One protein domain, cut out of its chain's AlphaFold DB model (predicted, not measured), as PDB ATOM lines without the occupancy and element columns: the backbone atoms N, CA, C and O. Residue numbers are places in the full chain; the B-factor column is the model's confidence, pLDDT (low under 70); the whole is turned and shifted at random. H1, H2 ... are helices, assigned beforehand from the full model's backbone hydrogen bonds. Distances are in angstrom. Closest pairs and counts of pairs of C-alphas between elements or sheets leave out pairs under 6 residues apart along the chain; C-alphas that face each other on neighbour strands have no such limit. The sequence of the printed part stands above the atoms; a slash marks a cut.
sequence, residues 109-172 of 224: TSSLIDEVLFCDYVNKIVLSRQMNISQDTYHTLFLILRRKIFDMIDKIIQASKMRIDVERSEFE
ATOM      1  N   THR A 109     344.640 239.354 404.533       53.69
ATOM      2  CA  THR A 109     345.984 239.890 404.319       53.69
ATOM      3  C   THR A 109     346.520 240.595 405.569       53.69
ATOM      4  O   THR A 109     347.732 240.723 405.736       53.69
ATOM      5  N   SER A 110     345.610 240.983 406.466       55.62
ATOM      6  CA  SER A 110     345.868 241.525 407.799       55.62
ATOM      7  C   SER A 110     346.696 240.598 408.692       55.62
ATOM      8  O   SER A 110     347.374 241.089 409.588       55.62
ATOM      9  N   SER A 111     346.689 239.282 408.449       59.50
ATOM     10  CA  SER A 111     347.495 238.324 409.220       59.50
ATOM     11  C   SER A 111     348.976 238.322 408.809       59.50
ATOM     12  O   SER A 111     349.862 238.136 409.642       59.50
ATOM     13  N   LEU A 112     349.273 238.560 407.525       63.38
ATOM     14  CA  LEU A 112     350.632 238.433 406.985       63.38
ATOM     15  C   LEU A 112     351.419 239.743 407.025       63.38
ATOM     16  O   LEU A 112     352.627 239.719 407.271       63.38
ATOM     17  N   ILE A 113     350.770 240.875 406.727       71.00
ATOM     18  CA  ILE A 113     351.429 242.183 406.661       71.00
ATOM     19  C   ILE A 113     350.485 243.265 407.171       71.00
ATOM     20  O   ILE A 113     349.407 243.474 406.618       71.00
ATOM     21  N   ASP A 114     350.947 244.002 408.177       80.00
ATOM     22  CA  ASP A 114     350.295 245.222 408.638       80.00
ATOM     23  C   ASP A 114     350.531 246.361 407.629       80.00
ATOM     24  O   ASP A 114     351.666 246.801 407.401       80.00
ATOM     25  N   GLU A 115     349.447 246.828 407.005       76.81
ATOM     26  CA  GLU A 115     349.457 247.909 406.013       76.81
ATOM     27  C   GLU A 115     350.010 249.219 406.598       76.81
ATOM     28  O   GLU A 115     350.703 249.962 405.896       76.81
ATOM     29  N   VAL A 116     349.783 249.480 407.890       81.44
ATOM     30  CA  VAL A 116     350.238 250.704 408.564       81.44
ATOM     31  C   VAL A 116     351.758 250.698 408.704       81.44
ATOM     32  O   VAL A 116     352.433 251.639 408.279       81.44
ATOM     33  N   LEU A 117     352.321 249.601 409.220       83.81
ATOM     34  CA  LEU A 117     353.772 249.445 409.365       83.81
ATOM     35  C   LEU A 117     354.486 249.431 408.008       83.81
ATOM     36  O   LEU A 117     355.589 249.972 407.880       83.81
ATOM     37  N   PHE A 118     353.857 248.840 406.990       85.50
ATOM     38  CA  PHE A 118     354.367 248.871 405.626       85.50
ATOM     39  C   PHE A 118     354.459 250.309 405.101       85.50
ATOM     40  O   PHE A 118     355.525 250.726 404.639       85.50
ATOM     41  N   CYS A 119     353.386 251.090 405.231       83.69
ATOM     42  CA  CYS A 119     353.373 252.487 404.806       83.69
ATOM     43  C   CYS A 119     354.420 253.321 405.557       83.69
ATOM     44  O   CYS A 119     355.153 254.082 404.925       83.69
ATOM     45  N   ASP A 120     354.565 253.139 406.871       85.94
ATOM     46  CA  ASP A 120     355.579 253.830 407.676       85.94
ATOM     47  C   ASP A 120     357.008 253.515 407.227       85.94
ATOM     48  O   ASP A 120     357.867 254.402 407.161       85.94
ATOM     49  N   TYR A 121     357.283 252.254 406.893       86.69
ATOM     50  CA  TYR A 121     358.594 251.844 406.405       86.69
ATOM     51  C   TYR A 121     358.916 252.466 405.044       86.69
ATOM     52  O   TYR A 121     360.000 253.030 404.858       86.69
ATOM     53  N   VAL A 122     357.970 252.423 404.102       86.31
ATOM     54  CA  VAL A 122     358.173 253.032 402.782       86.31
ATOM     55  C   VAL A 122     358.287 254.554 402.913       86.31
ATOM     56  O   VAL A 122     359.197 255.138 402.326       86.31
ATOM     57  N   ASN A 123     357.473 255.197 403.756       85.81
ATOM     58  CA  ASN A 123     357.557 256.634 404.031       85.81
ATOM     59  C   ASN A 123     358.935 257.046 404.568       85.81
ATOM     60  O   ASN A 123     359.488 258.043 404.110       85.81
ATOM     61  N   LYS A 124     359.549 256.271 405.473       87.31
ATOM     62  CA  LYS A 124     360.922 256.545 405.947       87.31
ATOM     63  C   LYS A 124     361.939 256.553 404.802       87.31
ATOM     64  O   LYS A 124     362.801 257.433 404.750       87.31
ATOM     65  N   ILE A 125     361.828 255.612 403.864       86.25
ATOM     66  CA  ILE A 125     362.709 255.540 402.687       86.25
ATOM     67  C   ILE A 125     362.456 256.724 401.750       86.25
ATOM     68  O   ILE A 125     363.399 257.340 401.255       86.25
ATOM     69  N   VAL A 126     361.196 257.067 401.520       87.19
ATOM     70  CA  VAL A 126     360.777 258.155 400.630       87.19
ATOM     71  C   VAL A 126     361.230 259.516 401.162       87.19
ATOM     72  O   VAL A 126     361.837 260.294 400.423       87.19
ATOM     73  N   LEU A 127     361.060 259.751 402.465       85.81
ATOM     74  CA  LEU A 127     361.549 260.943 403.160       85.81
ATOM     75  C   LEU A 127     363.076 261.049 403.104       85.81
ATOM     76  O   LEU A 127     363.603 262.132 402.853       85.81
ATOM     77  N   SER A 128     363.796 259.928 403.248       87.31
ATOM     78  CA  SER A 128     365.262 259.906 403.102       87.31
ATOM     79  C   SER A 128     365.737 260.324 401.704       87.31
ATOM     80  O   SER A 128     366.866 260.778 401.542       87.31
ATOM     81  N   ARG A 129     364.863 260.207 400.697       88.75
ATOM     82  CA  ARG A 129     365.125 260.572 399.299       88.75
ATOM     83  C   ARG A 129     364.509 261.912 398.895       88.75
ATOM     84  O   ARG A 129     364.604 262.268 397.727       88.75
ATOM     85  N   GLN A 130     363.901 262.647 399.834       85.50
ATOM     86  CA  GLN A 130     363.211 263.922 399.584       85.50
ATOM     87  C   GLN A 130     362.138 263.832 398.485       85.50
ATOM     88  O   GLN A 130     361.923 264.774 397.724       85.50
ATOM     89  N   MET A 131     361.468 262.685 398.382       85.19
ATOM     90  CA  MET A 131     360.377 262.480 397.435       85.19
ATOM     91  C   MET A 131     359.037 262.551 398.165       85.19
ATOM     92  O   MET A 131     358.958 262.226 399.343       85.19
ATOM     93  N   ASN A 132     357.982 262.933 397.450       77.38
ATOM     94  CA  ASN A 132     356.606 262.815 397.925       77.38
ATOM     95  C   ASN A 132     355.883 261.820 397.021       77.38
ATOM     96  O   ASN A 132     355.922 261.956 395.798       77.38
ATOM     97  N   ILE A 133     355.252 260.814 397.619       80.50
ATOM     98  CA  ILE A 133     354.502 259.779 396.906       80.50
ATOM     99  C   ILE A 133     353.023 259.900 397.276       80.50
ATOM    100  O   ILE A 133     352.687 260.238 398.410       80.50
ATOM    101  N   SER A 134     352.146 259.652 396.299       83.75
ATOM    102  CA  SER A 134     350.696 259.629 396.504       83.75
ATOM    103  C   SER A 134     350.273 258.410 397.327       83.75
ATOM    104  O   SER A 134     350.827 257.321 397.168       83.75
ATOM    105  N   GLN A 135     349.247 258.571 398.159       80.00
ATOM    106  CA  GLN A 135     348.753 257.516 399.043       80.00
ATOM    107  C   GLN A 135     348.298 256.260 398.277       80.00
ATOM    108  O   GLN A 135     348.626 255.143 398.674       80.00
ATOM    109  N   ASP A 136     347.682 256.436 397.106       83.06
ATOM    110  CA  ASP A 136     347.253 255.333 396.232       83.06
ATOM    111  C   ASP A 136     348.424 254.475 395.738       83.06
ATOM    112  O   ASP A 136     348.284 253.280 395.464       83.06
ATOM    113  N   THR A 137     349.615 255.071 395.629       84.25
ATOM    114  CA  THR A 137     350.817 254.352 395.196       84.25
ATOM    115  C   THR A 137     351.294 253.385 396.278       84.25
ATOM    116  O   THR A 137     351.748 252.292 395.944       84.25
ATOM    117  N   TYR A 138     351.139 253.735 397.561       82.75
ATOM    118  CA  TYR A 138     351.451 252.829 398.671       82.75
ATOM    119  C   TYR A 138     350.506 251.633 398.699       82.75
ATOM    120  O   TYR A 138     350.971 250.496 398.767       82.75
ATOM    121  N   HIS A 139     349.206 251.881 398.544       82.31
ATOM    122  CA  HIS A 139     348.212 250.813 398.489       82.31
ATOM    123  C   HIS A 139     348.439 249.887 397.282       82.31
ATOM    124  O   HIS A 139     348.458 248.664 397.408       82.31
ATOM    125  N   THR A 140     348.731 250.452 396.106       85.56
ATOM    126  CA  THR A 140     349.048 249.655 394.909       85.56
ATOM    127  C   THR A 140     350.312 248.812 395.106       85.56
ATOM    128  O   THR A 140     350.345 247.637 394.739       85.56
ATOM    129  N   LEU A 141     351.357 249.381 395.716       86.94
ATOM    130  CA  LEU A 141     352.594 248.662 396.015       86.94
ATOM    131  C   LEU A 141     352.352 247.507 396.996       86.94
ATOM    132  O   LEU A 141     352.878 246.410 396.794       86.94
ATOM    133  N   PHE A 142     351.517 247.735 398.010       85.31
ATOM    134  CA  PHE A 142     351.091 246.711 398.957       85.31
ATOM    135  C   PHE A 142     350.347 245.566 398.255       85.31
ATOM    136  O   PHE A 142     350.697 244.400 398.437       85.31
ATOM    137  N   LEU A 143     349.394 245.874 397.370       83.88
ATOM    138  CA  LEU A 143     348.661 244.866 396.595       83.88
ATOM    139  C   LEU A 143     349.572 244.044 395.672       83.88
ATOM    140  O   LEU A 143     349.382 242.831 395.531       83.88
ATOM    141  N   ILE A 144     350.574 244.675 395.052       88.00
ATOM    142  CA  ILE A 144     351.573 243.977 394.228       88.00
ATOM    143  C   ILE A 144     352.396 243.021 395.092       88.00
ATOM    144  O   ILE A 144     352.587 241.861 394.720       88.00
ATOM    145  N   LEU A 145     352.867 243.492 396.247       86.62
ATOM    146  CA  LEU A 145     353.655 242.688 397.171       86.62
ATOM    147  C   LEU A 145     352.843 241.504 397.707       86.62
ATOM    148  O   LEU A 145     353.327 240.372 397.676       86.62
ATOM    149  N   ARG A 146     351.577 241.738 398.067       82.25
ATOM    150  CA  ARG A 146     350.607 240.699 398.422       82.25
ATOM    151  C   ARG A 146     350.522 239.634 397.337       82.25
ATOM    152  O   ARG A 146     350.793 238.465 397.596       82.25
ATOM    153  N   ARG A 147     350.201 240.035 396.102       86.00
ATOM    154  CA  ARG A 147     350.091 239.108 394.966       86.00
ATOM    155  C   ARG A 147     351.376 238.307 394.768       86.00
ATOM    156  O   ARG A 147     351.316 237.133 394.411       86.00
ATOM    157  N   LYS A 148     352.535 238.929 394.997       90.88
ATOM    158  CA  LYS A 148     353.819 238.257 394.832       90.88
ATOM    159  C   LYS A 148     354.082 237.200 395.904       90.88
ATOM    160  O   LYS A 148     354.636 236.157 395.576       90.88
ATOM    161  N   ILE A 149     353.691 237.454 397.150       87.38
ATOM    162  CA  ILE A 149     353.807 236.477 398.241       87.38
ATOM    163  C   ILE A 149     352.903 235.275 397.979       87.38
ATOM    164  O   ILE A 149     353.387 234.148 398.043       87.38
ATOM    165  N   PHE A 150     351.649 235.501 397.586       85.94
ATOM    166  CA  PHE A 150     350.738 234.410 397.227       85.94
ATOM    167  C   PHE A 150     351.264 233.574 396.047       85.94
ATOM    168  O   PHE A 150     351.326 232.355 396.156       85.94
ATOM    169  N   ASP A 151     351.788 234.206 394.988       90.94
ATOM    170  CA  ASP A 151     352.453 233.498 393.873       90.94
ATOM    171  C   ASP A 151     353.625 232.613 394.344       90.94
ATOM    172  O   ASP A 151     353.861 231.536 393.797       90.94
ATOM    173  N   MET A 152     354.383 233.044 395.359       91.56
ATOM    174  CA  MET A 152     355.460 232.224 395.929       91.56
ATOM    175  C   MET A 152     354.921 231.053 396.751       91.56
ATOM    176  O   MET A 152     355.447 229.948 396.626       91.56
ATOM    177  N   ILE A 153     353.878 231.272 397.554       89.00
ATOM    178  CA  ILE A 153     353.224 230.215 398.336       89.00
ATOM    179  C   ILE A 153     352.659 229.141 397.398       89.00
ATOM    180  O   ILE A 153     352.956 227.961 397.579       89.00
ATOM    181  N   ASP A 154     351.958 229.538 396.336       89.38
ATOM    182  CA  ASP A 154     351.414 228.611 395.338       89.38
ATOM    183  C   ASP A 154     352.509 227.762 394.690       89.38
ATOM    184  O   ASP A 154     352.369 226.547 394.537       89.38
ATOM    185  N   LYS A 155     353.646 228.380 394.355       94.56
ATOM    186  CA  LYS A 155     354.806 227.666 393.804       94.56
ATOM    187  C   LYS A 155     355.412 226.683 394.797       94.56
ATOM    188  O   LYS A 155     355.807 225.593 394.391       94.56
ATOM    189  N   ILE A 156     355.469 227.030 396.083       93.44
ATOM    190  CA  ILE A 156     355.940 226.121 397.140       93.44
ATOM    191  C   ILE A 156     354.990 224.926 397.277       93.44
ATOM    192  O   ILE A 156     355.448 223.784 397.375       93.44
ATOM    193  N   ILE A 157     353.677 225.161 397.227       91.06
ATOM    194  CA  ILE A 157     352.666 224.099 397.261       91.06
ATOM    195  C   ILE A 157     352.811 223.187 396.038       91.06
ATOM    196  O   ILE A 157     352.852 221.968 396.187       91.06
ATOM    197  N   GLN A 158     352.945 223.749 394.833       94.25
ATOM    198  CA  GLN A 158     353.149 222.973 393.605       94.25
ATOM    199  C   GLN A 158     354.433 222.141 393.652       94.25
ATOM    200  O   GLN A 158     354.404 220.958 393.322       94.25
ATOM    201  N   ALA A 159     355.543 222.724 394.111       93.31
ATOM    202  CA  ALA A 159     356.802 222.002 394.277       93.31
ATOM    203  C   ALA A 159     356.670 220.855 395.294       93.31
ATOM    204  O   ALA A 159     357.190 219.763 395.070       93.31
ATOM    205  N   SER A 160     355.929 221.080 396.382       92.12
ATOM    206  CA  SER A 160     355.667 220.056 397.398       92.12
ATOM    207  C   SER A 160     354.814 218.912 396.847       92.12
ATOM    208  O   SER A 160     355.146 217.750 397.074       92.12
ATOM    209  N   LYS A 161     353.770 219.222 396.066       92.38
ATOM    210  CA  LYS A 161     352.955 218.218 395.363       92.38
ATOM    211  C   LYS A 161     353.795 217.407 394.381       92.38
ATOM    212  O   LYS A 161     353.787 216.187 394.463       92.38
ATOM    213  N   MET A 162     354.598 218.068 393.542       91.56
ATOM    214  CA  MET A 162     355.501 217.376 392.614       91.56
ATOM    215  C   MET A 162     356.473 216.443 393.339       91.56
ATOM    216  O   MET A 162     356.719 215.342 392.860       91.56
ATOM    217  N   ARG A 163     357.014 216.852 394.493       90.38
ATOM    218  CA  ARG A 163     357.902 215.990 395.286       90.38
ATOM    219  C   ARG A 163     357.185 214.719 395.745       90.38
ATOM    220  O   ARG A 163     357.717 213.632 395.560       90.38
ATOM    221  N   ILE A 164     355.980 214.865 396.296       86.81
ATOM    222  CA  ILE A 164     355.163 213.732 396.749       86.81
ATOM    223  C   ILE A 164     354.776 212.837 395.567       86.81
ATOM    224  O   ILE A 164     354.842 211.619 395.684       86.81
ATOM    225  N   ASP A 165     354.408 213.413 394.423       84.44
ATOM    226  CA  ASP A 165     354.039 212.651 393.228       84.44
ATOM    227  C   ASP A 165     355.218 211.845 392.672       84.44
ATOM    228  O   ASP A 165     355.038 210.696 392.266       84.44
ATOM    229  N   VAL A 166     356.430 212.410 392.690       82.69
ATOM    230  CA  VAL A 166     357.652 211.691 392.305       82.69
ATOM    231  C   VAL A 166     357.911 210.538 393.268       82.69
ATOM    232  O   VAL A 166     358.025 209.404 392.804       82.69
ATOM    233  N   GLU A 167     357.908 210.784 394.580       77.62
ATOM    234  CA  GLU A 167     358.064 209.727 395.592       77.62
ATOM    235  C   GLU A 167     357.004 208.631 395.403       77.62
ATOM    236  O   GLU A 167     357.325 207.447 395.325       77.62
ATOM    237  N   ARG A 168     355.734 209.006 395.220       76.75
ATOM    238  CA  ARG A 168     354.637 208.063 394.976       76.75
ATOM    239  C   ARG A 168     354.839 207.259 393.692       76.75
ATOM    240  O   ARG A 168     354.574 206.061 393.691       76.75
ATOM    241  N   SER A 169     355.331 207.885 392.624       73.62
ATOM    242  CA  SER A 169     355.623 207.210 391.354       73.62
ATOM    243  C   SER A 169     356.791 206.224 391.442       73.62
ATOM    244  O   SER A 169     356.820 205.255 390.686       73.62
ATOM    245  N   GLU A 170     357.727 206.419 392.377       68.50
ATOM    246  CA  GLU A 170     358.802 205.454 392.641       68.50
ATOM    247  C   GLU A 170     358.273 204.182 393.328       68.50
ATOM    248  O   GLU A 170     358.760 203.082 393.054       68.50
ATOM    249  N   PHE A 171     357.244 204.306 394.175       63.19
ATOM    250  CA  PHE A 171     356.594 203.164 394.831       63.19
ATOM    251  C   PHE A 171     355.507 202.506 393.969       63.19
ATOM    252  O   PHE A 171     355.298 201.291 394.040       63.19
ATOM    253  N   GLU A 172     354.826 203.279 393.124       68.44
ATOM    254  CA  GLU A 172     353.806 202.787 392.208       68.44
ATOM    255  C   GLU A 172     354.472 202.192 390.958       68.44
ATOM    256  O   GLU A 172     354.724 202.867 389.960       68.44
TER     257      GLU A 172
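This is residues 109 to 172 of the 224 residues of the protein "TBP-associated factor 4" of Edhazardia aedis (strain USNM 41457) (UniProt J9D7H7). A short helix, H1, is set steeply across the beginning of a long helix, H2, and residues 150 to 171 of H2 stick out as a free arm that makes most of the length. The printed part has 64 residues with two named helices, H1 then H2, and no named strand; the class is all helix. The whole is extended, a rod spanning 62 by 22 by 15 A, with a radius of gyration of the C-alphas of 18.8 A.

H1, residues 115 to 128, and H2, residues 135 to 171, touch, and H2 touches H1 with residues 138 to 142 alone. The closest C-alphas, those of Cys 119 and Tyr 138, are 6.4 A apart. The two helices run opposite ways at a steep tilt of 62 degrees. In H1 and H2 every O i to N i+4 pair is within hydrogen-bond range.

H1 begins at C-alpha 115 (349.457, 247.909, 406.013) and is 20.1 A long. H2 measures 55.1 A and ends at C-alpha 171 (356.594, 203.164, 394.831).

The farthest C-alphas, of Gln 130 and Glu 172, are 62.3 A apart. The printed part has no cut, and H1 to H2 is a short link of 6 residues. Residues 124 to 130 also stand free. Confidence is under 70 at residues 109 to 112 and 170 to 172.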